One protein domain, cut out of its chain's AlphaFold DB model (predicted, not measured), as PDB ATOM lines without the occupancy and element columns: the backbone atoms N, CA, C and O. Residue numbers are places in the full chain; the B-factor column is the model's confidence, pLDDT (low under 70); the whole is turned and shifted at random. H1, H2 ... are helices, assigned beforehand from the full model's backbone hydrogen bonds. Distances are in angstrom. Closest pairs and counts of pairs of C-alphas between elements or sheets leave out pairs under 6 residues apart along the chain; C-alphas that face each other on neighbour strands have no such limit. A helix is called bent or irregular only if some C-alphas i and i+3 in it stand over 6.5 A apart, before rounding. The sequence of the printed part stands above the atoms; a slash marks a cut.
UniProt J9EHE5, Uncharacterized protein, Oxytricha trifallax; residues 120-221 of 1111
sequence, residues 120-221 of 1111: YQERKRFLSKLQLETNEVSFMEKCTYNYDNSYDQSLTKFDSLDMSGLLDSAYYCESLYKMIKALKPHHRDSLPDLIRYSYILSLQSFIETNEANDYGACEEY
ATOM      1  N   TYR A 120     115.715  86.879 114.063       91.12
ATOM      2  CA  TYR A 120     117.079  87.403 113.937       91.12
ATOM      3  C   TYR A 120     117.251  88.237 112.661       91.12
ATOM      4  O   TYR A 120     117.830  89.323 112.719       91.12
ATOM      5  N   GLN A 121     116.722  87.796 111.510       90.75
ATOM      6  CA  GLN A 121     116.828  88.578 110.271       90.75
ATOM      7  C   GLN A 121     116.036  89.898 110.354       90.75
ATOM      8  O   GLN A 121     116.513  90.915 109.845       90.75
ATOM      9  N   GLU A 122     114.882  89.941 111.034       89.94
ATOM     10  CA  GLU A 122     114.168  91.202 111.295       89.94
ATOM     11  C   GLU A 122     114.883  92.083 112.334       89.94
ATOM     12  O   GLU A 122     115.020  93.285 112.104       89.94
ATOM     13  N   ARG A 123     115.433  91.520 113.422       90.62
ATOM     14  CA  ARG A 123     116.276  92.239 114.405       90.62
ATOM     15  C   ARG A 123     117.498  92.872 113.724       90.62
ATOM     16  O   ARG A 123     117.765  94.062 113.887       90.62
ATOM     17  N   LYS A 124     118.188  92.116 112.869       92.06
ATOM     18  CA  LYS A 124     119.312  92.559 112.024       92.06
ATOM     19  C   LYS A 124     118.899  93.638 111.019       92.06
ATOM     20  O   LYS A 124     119.609  94.635 110.864       92.06
ATOM     21  N   ARG A 125     117.741  93.498 110.360       90.75
ATOM     22  CA  ARG A 125     117.187  94.515 109.443       90.75
ATOM     23  C   ARG A 125     116.772  95.794 110.176       90.75
ATOM     24  O   ARG A 125     116.926  96.881 109.631       90.75
ATOM     25  N   PHE A 126     116.257  95.680 111.395       91.56
ATOM     26  CA  PHE A 126     115.916  96.811 112.251       91.56
ATOM     27  C   PHE A 126     117.180  97.574 112.671       91.56
ATOM     28  O   PHE A 126     117.301  98.762 112.382       91.56
ATOM     29  N   LEU A 127     118.172  96.890 113.250       92.12
ATOM     30  CA  LEU A 127     119.390  97.526 113.765       92.12
ATOM     31  C   LEU A 127     120.292  98.104 112.666       92.12
ATOM     32  O   LEU A 127     120.844  99.190 112.836       92.12
ATOM     33  N   SER A 128     120.389  97.455 111.501       92.19
ATOM     34  CA  SER A 128     121.160  97.987 110.360       92.19
ATOM     35  C   SER A 128     120.603  99.300 109.789       92.19
ATOM     36  O   SER A 128     121.366 100.077 109.216       92.19
ATOM     37  N   LYS A 129     119.313  99.610 109.995       90.00
ATOM     38  CA  LYS A 129     118.735 100.935 109.682       90.00
ATOM     39  C   LYS A 129     119.114 102.023 110.694       90.00
ATOM     40  O   LYS A 129     118.945 103.197 110.386       90.00
ATOM     41  N   LEU A 130     119.567 101.647 111.893       90.00
ATOM     42  CA  LEU A 130     119.793 102.556 113.024       90.00
ATOM     43  C   LEU A 130     121.278 102.775 113.342       90.00
ATOM     44  O   LEU A 130     121.641 103.845 113.814       90.00
ATOM     45  N   GLN A 131     122.152 101.811 113.035       85.38
ATOM     46  CA  GLN A 131     123.598 101.878 113.313       85.38
ATOM     47  C   GLN A 131     124.282 103.155 112.778       85.38
ATOM     48  O   GLN A 131     125.225 103.660 113.385       85.38
ATOM     49  N   LEU A 132     123.821 103.683 111.639       86.75
ATOM     50  CA  LEU A 132     124.399 104.871 110.998       86.75
ATOM     51  C   LEU A 132     123.856 106.204 111.557       86.75
ATOM     52  O   LEU A 132     124.353 107.271 111.193       86.75
ATOM     53  N   GLU A 133     122.848 106.165 112.431       90.44
ATOM     54  CA  GLU A 133     122.139 107.343 112.932       90.44
ATOM     55  C   GLU A 133     122.822 107.915 114.181       90.44
ATOM     56  O   GLU A 133     122.537 107.549 115.319       90.44
ATOM     57  N   THR A 134     123.752 108.846 113.971       84.06
ATOM     58  CA  THR A 134     124.523 109.469 115.062       84.06
ATOM     59  C   THR A 134     123.764 110.563 115.816       84.06
ATOM     60  O   THR A 134     124.102 110.861 116.961       84.06
ATOM     61  N   ASN A 135     122.742 111.170 115.202       92.88
ATOM     62  CA  ASN A 135     121.938 112.224 115.817       92.88
ATOM     63  C   ASN A 135     120.808 111.637 116.675       92.88
ATOM     64  O   ASN A 135     119.937 110.958 116.149       92.88
ATOM     65  N   GLU A 136     120.786 111.986 117.959       93.12
ATOM     66  CA  GLU A 136     119.827 111.518 118.973       93.12
ATOM     67  C   GLU A 136     118.356 111.640 118.551       93.12
ATOM     68  O   GLU A 136     117.627 110.654 118.562       93.12
ATOM     69  N   VAL A 137     117.925 112.818 118.092       94.25
ATOM     70  CA  VAL A 137     116.525 113.045 117.692       94.25
ATOM     71  C   VAL A 137     116.156 112.200 116.468       94.25
ATOM     72  O   VAL A 137     115.097 111.576 116.450       94.25
ATOM     73  N   SER A 138     117.038 112.132 115.464       94.75
ATOM     74  CA  SER A 138     116.790 111.333 114.258       94.75
ATOM     75  C   SER A 138     116.872 109.827 114.520       94.75
ATOM     76  O   SER A 138     116.099 109.078 113.927       94.75
ATOM     77  N   PHE A 139     117.748 109.386 115.430       95.19
ATOM     78  CA  PHE A 139     117.800 108.004 115.898       95.19
ATOM     79  C   PHE A 139     116.474 107.622 116.549       95.19
ATOM     80  O   PHE A 139     115.863 106.645 116.130       95.19
ATOM     81  N   MET A 140     115.998 108.410 117.519       95.56
ATOM     82  CA  MET A 140     114.756 108.130 118.244       95.56
ATOM     83  C   MET A 140     113.550 108.087 117.299       95.56
ATOM     84  O   MET A 140     112.821 107.098 117.288       95.56
ATOM     85  N   GLU A 141     113.388 109.094 116.432       94.81
ATOM     86  CA  GLU A 141     112.302 109.136 115.442       94.81
ATOM     87  C   GLU A 141     112.322 107.909 114.512       94.81
ATOM     88  O   GLU A 141     111.293 107.261 114.311       94.81
ATOM     89  N   LYS A 142     113.496 107.542 113.976       94.50
ATOM     90  CA  LYS A 142     113.642 106.379 113.086       94.50
ATOM     91  C   LYS A 142     113.487 105.057 113.826       94.50
ATOM     92  O   LYS A 142     112.948 104.118 113.246       94.50
ATOM     93  N   CYS A 143     113.950 104.963 115.065       94.56
ATOM     94  CA  CYS A 143     113.863 103.758 115.875       94.56
ATOM     95  C   CYS A 143     112.402 103.466 116.227       94.56
ATOM     96  O   CYS A 143     111.893 102.419 115.827       94.56
ATOM     97  N   THR A 144     111.691 104.427 116.828       93.75
ATOM     98  CA  THR A 144     110.258 104.313 117.140       93.75
ATOM     99  C   THR A 144     109.440 104.050 115.875       93.75
ATOM    100  O   THR A 144     108.649 103.111 115.843       93.75
ATOM    101  N   TYR A 145     109.691 104.775 114.773       93.06
ATOM    102  CA  TYR A 145     108.994 104.520 113.508       93.06
ATOM    103  C   TYR A 145     109.202 103.089 112.985       93.06
ATOM    104  O   TYR A 145     108.231 102.437 112.595       93.06
ATOM    105  N   ASN A 146     110.443 102.586 112.971       90.81
ATOM    106  CA  ASN A 146     110.725 101.231 112.499       90.81
ATOM    107  C   ASN A 146     110.178 100.154 113.445       90.81
ATOM    108  O   ASN A 146     109.765  99.105 112.958       90.81
ATOM    109  N   TYR A 147     110.153 100.404 114.753       89.19
ATOM    110  CA  TYR A 147     109.621  99.473 115.747       89.19
ATOM    111  C   TYR A 147     108.096  99.365 115.609       89.19
ATOM    112  O   TYR A 147     107.571  98.281 115.378       89.19
ATOM    113  N   ASP A 148     107.392 100.500 115.618       88.81
ATOM    114  CA  ASP A 148     105.926 100.549 115.570       88.81
ATOM    115  C   ASP A 148     105.337 100.146 114.203       88.81
ATOM    116  O   ASP A 148     104.203  99.673 114.135       88.81
ATOM    117  N   ASN A 149     106.061 100.388 113.096       85.62
ATOM    118  CA  ASN A 149     105.503 100.303 111.732       85.62
ATOM    119  C   ASN A 149     106.261  99.363 110.779       85.62
ATOM    120  O   ASN A 149     105.819  99.178 109.646       85.62
ATOM    121  N   SER A 150     107.430  98.835 111.153       82.69
ATOM    122  CA  SER A 150     108.255  97.981 110.274       82.69
ATOM    123  C   SER A 150     108.770  96.700 110.930       82.69
ATOM    124  O   SER A 150     109.451  95.936 110.246       82.69
ATOM    125  N   TYR A 151     108.481  96.462 112.209       82.94
ATOM    126  CA  TYR A 151     108.886  95.252 112.910       82.94
ATOM    127  C   TYR A 151     107.724  94.256 112.974       82.94
ATOM    128  O   TYR A 151     106.685  94.527 113.577       82.94
ATOM    129  N   ASP A 152     107.880  93.105 112.319       84.19
ATOM    130  CA  ASP A 152     106.820  92.101 112.234       84.19
ATOM    131  C   ASP A 152     106.826  91.183 113.464       84.19
ATOM    132  O   ASP A 152     107.516  90.164 113.499       84.19
ATOM    133  N   GLN A 153     106.002  91.539 114.455       79.06
ATOM    134  CA  GLN A 153     105.772  90.771 115.688       79.06
ATOM    135  C   GLN A 153     105.328  89.311 115.459       79.06
ATOM    136  O   GLN A 153     105.392  88.503 116.384       79.06
ATOM    137  N   SER A 154     104.855  88.946 114.258       80.44
ATOM    138  CA  SER A 154     104.455  87.570 113.940       80.44
ATOM    139  C   SER A 154     105.627  86.712 113.456       80.44
ATOM    140  O   SER A 154     105.739  85.558 113.872       80.44
ATOM    141  N   LEU A 155     106.547  87.286 112.671       80.25
ATOM    142  CA  LEU A 155     107.808  86.638 112.272       80.25
ATOM    143  C   LEU A 155     108.799  86.516 113.438       80.25
ATOM    144  O   LEU A 155     109.707  85.688 113.404       80.25
ATOM    145  N   THR A 156     108.630  87.341 114.470       81.94
ATOM    146  CA  THR A 156     109.563  87.474 115.594       81.94
ATOM    147  C   THR A 156     109.049  86.834 116.888       81.94
ATOM    148  O   THR A 156     109.637  87.014 117.947       81.94
ATOM    149  N   LYS A 157     107.996  86.004 116.829       83.00
ATOM    150  CA  LYS A 157     107.344  85.367 117.998       83.00
ATOM    151  C   LYS A 157     108.293  84.628 118.966       83.00
ATOM    152  O   LYS A 157     107.975  84.500 120.147       83.00
ATOM    153  N   PHE A 158     109.420  84.109 118.477       84.62
ATOM    154  CA  PHE A 158     110.437  83.416 119.286       84.62
ATOM    155  C   PHE A 158     111.734  84.232 119.478       84.62
ATOM    156  O   PHE A 158     112.561  83.887 120.313       84.62
ATOM    157  N   ASP A 159     111.892  85.345 118.758       85.38
ATOM    158  CA  ASP A 159     112.966  86.331 118.932       85.38
ATOM    159  C   ASP A 159     112.417  87.734 118.642       85.38
ATOM    160  O   ASP A 159     112.589  88.281 117.550       85.38
ATOM    161  N   SER A 160     111.712  88.280 119.634       81.12
ATOM    162  CA  SER A 160     111.184  89.643 119.623       81.12
ATOM    163  C   SER A 160     112.229  90.623 120.163       81.12
ATOM    164  O   SER A 160     112.875  90.317 121.163       81.12
ATOM    165  N   LEU A 161     112.347  91.822 119.576       81.38
ATOM    166  CA  LEU A 161     113.138  92.956 120.094       81.38
ATOM    167  C   LEU A 161     112.767  93.324 121.543       81.38
ATOM    168  O   LEU A 161     113.586  93.894 122.256       81.38
ATOM    169  N   ASP A 162     111.566  92.959 121.981       77.44
ATOM    170  CA  ASP A 162     111.109  93.023 123.364       77.44
ATOM    171  C   ASP A 162     110.506  91.670 123.772       77.44
ATOM    172  O   ASP A 162     109.495  91.240 123.210       77.44
ATOM    173  N   MET A 163     111.113  90.999 124.755       74.94
ATOM    174  CA  MET A 163     110.608  89.733 125.304       74.94
ATOM    175  C   MET A 163     109.371  89.941 126.196       74.94
ATOM    176  O   MET A 163     108.633  88.990 126.440       74.94
ATOM    177  N   SER A 164     109.134  91.157 126.713       68.50
ATOM    178  CA  SER A 164     107.974  91.449 127.568       68.50
ATOM    179  C   SER A 164     106.663  91.540 126.782       68.50
ATOM    180  O   SER A 164     105.604  91.246 127.335       68.50
ATOM    181  N   GLY A 165     106.723  91.936 125.505       71.06
ATOM    182  CA  GLY A 165     105.552  92.238 124.675       71.06
ATOM    183  C   GLY A 165     104.758  93.458 125.158       71.06
ATOM    184  O   GLY A 165     103.594  93.621 124.785       71.06
ATOM    185  N   LEU A 166     105.356  94.276 126.029       70.94
ATOM    186  CA  LEU A 166     104.721  95.352 126.793       70.94
ATOM    187  C   LEU A 166     105.562  96.637 126.830       70.94
ATOM    188  O   LEU A 166     105.078  97.654 127.332       70.94
ATOM    189  N   LEU A 167     106.797  96.606 126.327       74.56
ATOM    190  CA  LEU A 167     107.727  97.723 126.417       74.56
ATOM    191  C   LEU A 167     107.333  98.843 125.446       74.56
ATOM    192  O   LEU A 167     107.108  98.607 124.255       74.56
ATOM    193  N   ASP A 168     107.267 100.077 125.950       85.56
ATOM    194  CA  ASP A 168     107.011 101.248 125.111       85.56
ATOM    195  C   ASP A 168     108.180 101.472 124.139       85.56
ATOM    196  O   ASP A 168     109.356 101.413 124.516       85.56
ATOM    197  N   SER A 169     107.862 101.736 122.873       88.31
ATOM    198  CA  SER A 169     108.859 101.834 121.810       88.31
ATOM    199  C   SER A 169     109.764 103.058 121.935       88.31
ATOM    200  O   SER A 169     110.882 103.029 121.423       88.31
ATOM    201  N   ALA A 170     109.357 104.111 122.653       89.75
ATOM    202  CA  ALA A 170     110.261 105.201 123.006       89.75
ATOM    203  C   ALA A 170     111.270 104.757 124.077       89.75
ATOM    204  O   ALA A 170     112.458 105.019 123.914       89.75
ATOM    205  N   TYR A 171     110.840 104.028 125.117       87.44
ATOM    206  CA  TYR A 171     111.755 103.498 126.141       87.44
ATOM    207  C   TYR A 171     112.764 102.511 125.530       87.44
ATOM    208  O   TYR A 171     113.967 102.655 125.752       87.44
ATOM    209  N   TYR A 172     112.306 101.567 124.693       87.00
ATOM    210  CA  TYR A 172     113.202 100.631 124.000       87.00
ATOM    211  C   TYR A 172     114.278 101.370 123.194       87.00
ATOM    212  O   TYR A 172     115.470 101.077 123.295       87.00
ATOM    213  N   CYS A 173     113.860 102.374 122.420       91.69
ATOM    214  CA  CYS A 173     114.753 103.159 121.582       91.69
ATOM    215  C   CYS A 173     115.709 104.055 122.377       91.69
ATOM    216  O   CYS A 173     116.860 104.205 121.970       91.69
ATOM    217  N   GLU A 174     115.283 104.602 123.516       92.00
ATOM    218  CA  GLU A 174     116.145 105.401 124.389       92.00
ATOM    219  C   GLU A 174     117.263 104.536 124.987       92.00
ATOM    220  O   GLU A 174     118.439 104.906 124.942       92.00
ATOM    221  N   SER A 175     116.915 103.348 125.487       90.31
ATOM    222  CA  SER A 175     117.879 102.392 126.037       90.31
ATOM    223  C   SER A 175     118.815 101.833 124.959       90.31
ATOM    224  O   SER A 175     120.027 101.779 125.171       90.31
ATOM    225  N   LEU A 176     118.304 101.536 123.758       90.50
ATOM    226  CA  LEU A 176     119.118 101.143 122.603       90.50
ATOM    227  C   LEU A 176     120.085 102.261 122.168       90.50
ATOM    228  O   LEU A 176     121.234 101.989 121.819       90.50
ATOM    229  N   TYR A 177     119.661 103.527 122.224       92.81
ATOM    230  CA  TYR A 177     120.531 104.658 121.899       92.81
ATOM    231  C   TYR A 177     121.623 104.881 122.954       92.81
ATOM    232  O   TYR A 177     122.783 105.100 122.601       92.81
ATOM    233  N   LYS A 178     121.284 104.767 124.248       91.94
ATOM    234  CA  LYS A 178     122.255 104.793 125.359       91.94
ATOM    235  C   LYS A 178     123.287 103.672 125.221       91.94
ATOM    236  O   LYS A 178     124.480 103.938 125.329       91.94
ATOM    237  N   MET A 179     122.838 102.457 124.902       89.31
ATOM    238  CA  MET A 179     123.687 101.297 124.617       89.31
ATOM    239  C   MET A 179     124.672 101.594 123.473       89.31
ATOM    240  O   MET A 179     125.878 101.451 123.648       89.31
ATOM    241  N   ILE A 180     124.197 102.103 122.330       89.88
ATOM    242  CA  ILE A 180     125.059 102.479 121.191       89.88
ATOM    243  C   ILE A 180     126.051 103.594 121.571       89.88
ATOM    244  O   ILE A 180     127.231 103.508 121.224       89.88
ATOM    245  N   LYS A 181     125.610 104.620 122.318       90.88
ATOM    246  CA  LYS A 181     126.485 105.678 122.860       90.88
ATOM    247  C   LYS A 181     127.588 105.106 123.764       90.88
ATOM    248  O   LYS A 181     128.718 105.575 123.669       90.88
ATOM    249  N   ALA A 182     127.279 104.116 124.604       87.88
ATOM    250  CA  ALA A 182     128.225 103.499 125.536       87.88
ATOM    251  C   ALA A 182     129.218 102.540 124.853       87.88
ATOM    252  O   ALA A 182     130.391 102.515 125.210       87.88
ATOM    253  N   LEU A 183     128.786 101.787 123.836       86.00
ATOM    254  CA  LEU A 183     129.637 100.835 123.109       86.00
ATOM    255  C   LEU A 183     130.658 101.513 122.177       86.00
ATOM    256  O   LEU A 183     131.747 100.983 121.937       86.00
ATOM    257  N   LYS A 184     130.320 102.694 121.648       87.19
ATOM    258  CA  LYS A 184     131.108 103.400 120.626       87.19
ATOM    259  C   LYS A 184     132.522 103.829 121.079       87.19
ATOM    260  O   LYS A 184     133.451 103.612 120.301       87.19
ATOM    261  N   PRO A 185     132.748 104.368 122.298       88.88
ATOM    262  CA  PRO A 185     134.092 104.605 122.841       88.88
ATOM    263  C   PRO A 185     134.983 103.358 122.921       88.88
ATOM    264  O   PRO A 185     136.201 103.484 122.853       88.88
ATOM    265  N   HIS A 186     134.392 102.165 123.035       86.50
ATOM    266  CA  HIS A 186     135.108 100.887 123.116       86.50
ATOM    267  C   HIS A 186     135.255 100.181 121.757       86.50
ATOM    268  O   HIS A 186     135.674  99.026 121.712       86.50
ATOM    269  N   HIS A 187     134.887 100.845 120.653       85.50
ATOM    270  CA  HIS A 187     134.848 100.275 119.299       85.50
ATOM    271  C   HIS A 187     133.961  99.017 119.170       85.50
ATOM    272  O   HIS A 187     134.218  98.147 118.339       85.50
ATOM    273  N   ARG A 188     132.892  98.935 119.978       85.12
ATOM    274  CA  ARG A 188     131.890  97.851 119.979       85.12
ATOM    275  C   ARG A 188     130.565  98.259 119.320       85.12
ATOM    276  O   ARG A 188     129.507  97.753 119.673       85.12
ATOM    277  N   ASP A 189     130.594  99.199 118.374       86.00
ATOM    278  CA  ASP A 189     129.421  99.641 117.604       86.00
ATOM    279  C   ASP A 189     129.298  98.955 116.226       86.00
ATOM    280  O   ASP A 189     128.657  99.479 115.307       86.00
ATOM    281  N   SER A 190     129.886  97.759 116.072       91.00
ATOM    282  CA  SER A 190     129.711  96.910 114.887       91.00
ATOM    283  C   SER A 190     128.297  96.310 114.827       91.00
ATOM    284  O   SER A 190     127.632  96.167 115.850       91.00
ATOM    285  N   LEU A 191     127.806  95.931 113.638       90.75
ATOM    286  CA  LEU A 191     126.455  95.363 113.524       90.75
ATOM    287  C   LEU A 191     126.290  94.047 114.323       90.75
ATOM    288  O   LEU A 191     125.268  93.931 114.996       90.75
ATOM    289  N   PRO A 192     127.257  93.100 114.322       90.94
ATOM    290  CA  PRO A 192     127.233  91.953 115.232       90.94
ATOM    291  C   PRO A 192     127.127  92.354 116.707       90.94
ATOM    292  O   PRO A 192     126.251  91.838 117.396       90.94
ATOM    293  N   ASP A 193     127.951  93.302 117.179       88.81
ATOM    294  CA  ASP A 193     127.893  93.773 118.570       88.81
ATOM    295  C   ASP A 193     126.513  94.372 118.882       88.81
ATOM    296  O   ASP A 193     125.885  93.995 119.865       88.81
ATOM    297  N   LEU A 194     125.983  95.258 118.029       90.94
ATOM    298  CA  LEU A 194     124.674  95.874 118.266       90.94
ATOM    299  C   LEU A 194     123.538  94.845 118.302       90.94
ATOM    300  O   LEU A 194     122.612  95.003 119.097       90.94
ATOM    301  N   ILE A 195     123.602  93.784 117.489       92.44
ATOM    302  CA  ILE A 195     122.635  92.682 117.560       92.44
ATOM    303  C   ILE A 195     122.810  91.916 118.881       92.44
ATOM    304  O   ILE A 195     121.831  91.775 119.614       92.44
ATOM    305  N   ARG A 196     124.037  91.502 119.225       89.44
ATOM    306  CA  ARG A 196     124.404  90.846 120.496       89.44
ATOM    307  C   ARG A 196     123.877  91.609 121.713       89.44
ATOM    308  O   ARG A 196     123.083  91.070 122.478       89.44
ATOM    309  N   TYR A 197     124.252  92.878 121.865       89.00
ATOM    310  CA  TYR A 197     123.829  93.699 123.001       89.00
ATOM    311  C   TYR A 197     122.323  94.001 122.978       89.00
ATOM    312  O   TYR A 197     121.730  94.141 124.046       89.00
ATOM    313  N   SER A 198     121.663  94.005 121.810       91.31
ATOM    314  CA  SER A 198     120.199  94.128 121.769       91.31
ATOM    315  C   SER A 198     119.473  92.939 122.404       91.31
ATOM    316  O   SER A 198     118.414  93.155 122.975       91.31
ATOM    317  N   TYR A 199     120.012  91.711 122.360       90.62
ATOM    318  CA  TYR A 199     119.419  90.569 123.077       90.62
ATOM    319  C   TYR A 199     119.498  90.761 124.593       90.62
ATOM    320  O   TYR A 199     118.506  90.554 125.290       90.62
ATOM    321  N   ILE A 200     120.653  91.223 125.089       86.50
ATOM    322  CA  ILE A 200     120.860  91.547 126.508       86.50
ATOM    323  C   ILE A 200     119.879  92.648 126.939       86.50
ATOM    324  O   ILE A 200     119.188  92.504 127.943       86.50
ATOM    325  N   LEU A 201     119.737  93.708 126.134       88.06
ATOM    326  CA  LEU A 201     118.774  94.782 126.379       88.06
ATOM    327  C   LEU A 201     117.321  94.276 126.386       88.06
ATOM    328  O   LEU A 201     116.550  94.671 127.262       88.06
ATOM    329  N   SER A 202     116.935  93.406 125.445       87.12
ATOM    330  CA  SER A 202     115.595  92.806 125.417       87.12
ATOM    331  C   SER A 202     115.308  91.972 126.675       87.12
ATOM    332  O   SER A 202     114.190  92.004 127.187       87.12
ATOM    333  N   LEU A 203     116.312  91.242 127.174       84.81
ATOM    334  CA  LEU A 203     116.220  90.384 128.357       84.81
ATOM    335  C   LEU A 203     116.154  91.199 129.661       84.81
ATOM    336  O   LEU A 203     115.273  90.958 130.482       84.81
ATOM    337  N   GLN A 204     117.000  92.224 129.802       84.56
ATOM    338  CA  GLN A 204     116.950  93.183 130.911       84.56
ATOM    339  C   GLN A 204     115.588  93.892 130.970       84.56
ATOM    340  O   GLN A 204     114.933  93.927 132.009       84.56
ATOM    341  N   SER A 205     115.110  94.384 129.822       84.00
ATOM    342  CA  SER A 205     113.806  95.051 129.725       84.00
ATOM    343  C   SER A 205     112.649  94.114 130.090       84.00
ATOM    344  O   SER A 205     111.653  94.555 130.666       84.00
ATOM    345  N   PHE A 206     112.775  92.817 129.789       84.69
ATOM    346  CA  PHE A 206     111.823  91.788 130.201       84.69
ATOM    347  C   PHE A 206     111.822  91.552 131.709       84.69
ATOM    348  O   PHE A 206     110.732  91.453 132.274       84.69
ATOM    349  N   ILE A 207     112.996  91.496 132.341       86.19
ATOM    350  CA  ILE A 207     113.150  91.374 133.796       86.19
ATOM    351  C   ILE A 207     112.464  92.560 134.480       86.19
ATOM    352  O   ILE A 207     111.462  92.353 135.162       86.19
ATOM    353  N   GLU A 208     112.896  93.793 134.195       85.12
ATOM    354  CA  GLU A 208     112.367  95.018 134.818       85.12
ATOM    355  C   GLU A 208     110.849  95.178 134.614       85.12
ATOM    356  O   GLU A 208     110.093  95.432 135.556       85.12
ATOM    357  N   THR A 209     110.372  94.986 133.378       85.44
ATOM    358  CA  THR A 209     108.948  95.153 133.046       85.44
ATOM    359  C   THR A 209     108.090  94.095 133.725       85.44
ATOM    360  O   THR A 209     106.989  94.396 134.192       85.44
ATOM    361  N   ASN A 210     108.550  92.845 133.789       85.75
ATOM    362  CA  ASN A 210     107.779  91.802 134.448       85.75
ATOM    363  C   ASN A 210     107.862  91.895 135.975       85.75
ATOM    364  O   ASN A 210     106.850  91.640 136.618       85.75
ATOM    365  N   GLU A 211     109.001  92.282 136.551       88.44
ATOM    366  CA  GLU A 211     109.148  92.554 137.983       88.44
ATOM    367  C   GLU A 211     108.116  93.585 138.449       88.44
ATOM    368  O   GLU A 211     107.326  93.295 139.347       88.44
ATOM    369  N   ALA A 212     108.026  94.735 137.775       85.38
ATOM    370  CA  ALA A 212     107.070  95.786 138.121       85.38
ATOM    371  C   ALA A 212     105.595  95.335 138.011       85.38
ATOM    372  O   ALA A 212     104.773  95.659 138.873       85.38
ATOM    373  N   ASN A 213     105.249  94.568 136.968       86.12
ATOM    374  CA  ASN A 213     103.893  94.034 136.782       86.12
ATOM    375  C   ASN A 213     103.541  92.952 137.820       86.12
ATOM    376  O   ASN A 213     102.424  92.916 138.341       86.12
ATOM    377  N   ASP A 214     104.491  92.072 138.126       87.62
ATOM    378  CA  ASP A 214     104.314  90.964 139.061       87.62
ATOM    379  C   ASP A 214     104.268  91.451 140.513       87.62
ATOM    380  O   ASP A 214     103.505  90.911 141.317       87.62
ATOM    381  N   TYR A 215     105.010  92.515 140.824       86.69
ATOM    382  CA  TYR A 215     104.949  93.241 142.088       86.69
ATOM    383  C   TYR A 215     103.553  93.822 142.347       86.69
ATOM    384  O   TYR A 215     102.933  93.485 143.358       86.69
ATOM    385  N   GLY A 216     102.995  94.592 141.403       83.81
ATOM    386  CA  GLY A 216     101.636  95.133 141.544       83.81
ATOM    387  C   GLY A 216     100.569  94.037 141.684       83.81
ATOM    388  O   GLY A 216      99.646  94.147 142.491       83.81
ATOM    389  N   ALA A 217     100.724  92.920 140.966       83.50
ATOM    390  CA  ALA A 217      99.840  91.766 141.117       83.50
ATOM    391  C   ALA A 217     100.012  91.037 142.468       83.50
ATOM    392  O   ALA A 217      99.043  90.478 142.990       83.50
ATOM    393  N   CYS A 218     101.209  91.058 143.064       82.81
ATOM    394  CA  CYS A 218     101.450  90.546 144.413       82.81
ATOM    395  C   CYS A 218     100.780  91.418 145.484       82.81
ATOM    396  O   CYS A 218     100.168  90.862 146.397       82.81
ATOM    397  N   GLU A 219     100.793  92.752 145.351       79.38
ATOM    398  CA  GLU A 219     100.015  93.648 146.227       79.38
ATOM    399  C   GLU A 219      98.507  93.330 146.155       79.38
ATOM    400  O   GLU A 219      97.839  93.182 147.188       79.38
ATOM    401  N   GLU A 220      97.964  93.130 144.945       73.25
ATOM    402  CA  GLU A 220      96.558  92.743 144.742       73.25
ATOM    403  C   GLU A 220      96.224  91.359 145.346       73.25
ATOM    404  O   GLU A 220      95.168  91.187 145.969       73.25
ATOM    405  N   TYR A 221      97.135  90.382 145.256       64.62
ATOM    406  CA  TYR A 221      97.019  89.105 145.979       64.62
ATOM    407  C   TYR A 221      97.240  89.248 147.496       64.62
ATOM    408  O   TYR A 221      96.692  88.465 148.279       64.62
TER     409      TYR A 221
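AT A GLANCE: This is residues 120 to 221 of the 1111 residues of an uncharacterized protein of Oxytricha trifallax (UniProt J9EHE5). Four mostly crossed helices make a small body: H3 packs on H2 and H4, and H1 on H4's first turns. The far end of H4, residues 211 to 221, sticks out as an arm. The printed part, 102 residues with H1, H2, H3 and H4 in order, is all helix, compact with a radius of gyration of the C-alphas of 14.2 A, spanning 47 by 30 by 23 A.

IN THESE COORDINATES: H1 is residues 120 to 128, from C-alpha 120 at (117.079, 87.403, 113.937). H2 is 136 to 150, H3 169 to 186, 26.3 A. H3 is only just irregular: C-alphas 182 and 185 are 6.6 A apart. H4 is 191 to 221, 44.3 A, ending at C-alpha 221 (97.019, 89.105, 145.979).

HOW THE PARTS SIT: The hairpin H1 and H2 only just touch, with 3 pairs of C-alphas within 8 A, closest Phe 126 and Asn 146, 6.8 A, through H2's residues 146 to 150 alone. H2 touches residues 169 to 177 of H3 alone at a steep tilt of 52 degrees, opposite ways, closest C-alphas Thr 144 and Ser 169, 5.5 A. In the hairpin H3 and H4, residues 175 to 180 and 194 to 201 alone touch, closest C-alphas Leu 176 and Ser 198, 7.1 A. H1 touches H4's residues 191 to 195 alone, closest C-alphas Lys 124 and Ile 195, 6.5 A. Every O i to N i+4 pair is within hydrogen-bond range in H1 and H2, 12 of 14 in H3, 26 of 27 in H4.

THE WHOLE: The C-alphas farthest apart, His 187 and Tyr 221, are 47.6 A apart. The printed part has no cut. The link H2 to H3 is long. Residues 164 and 221 have pLDDT under 70.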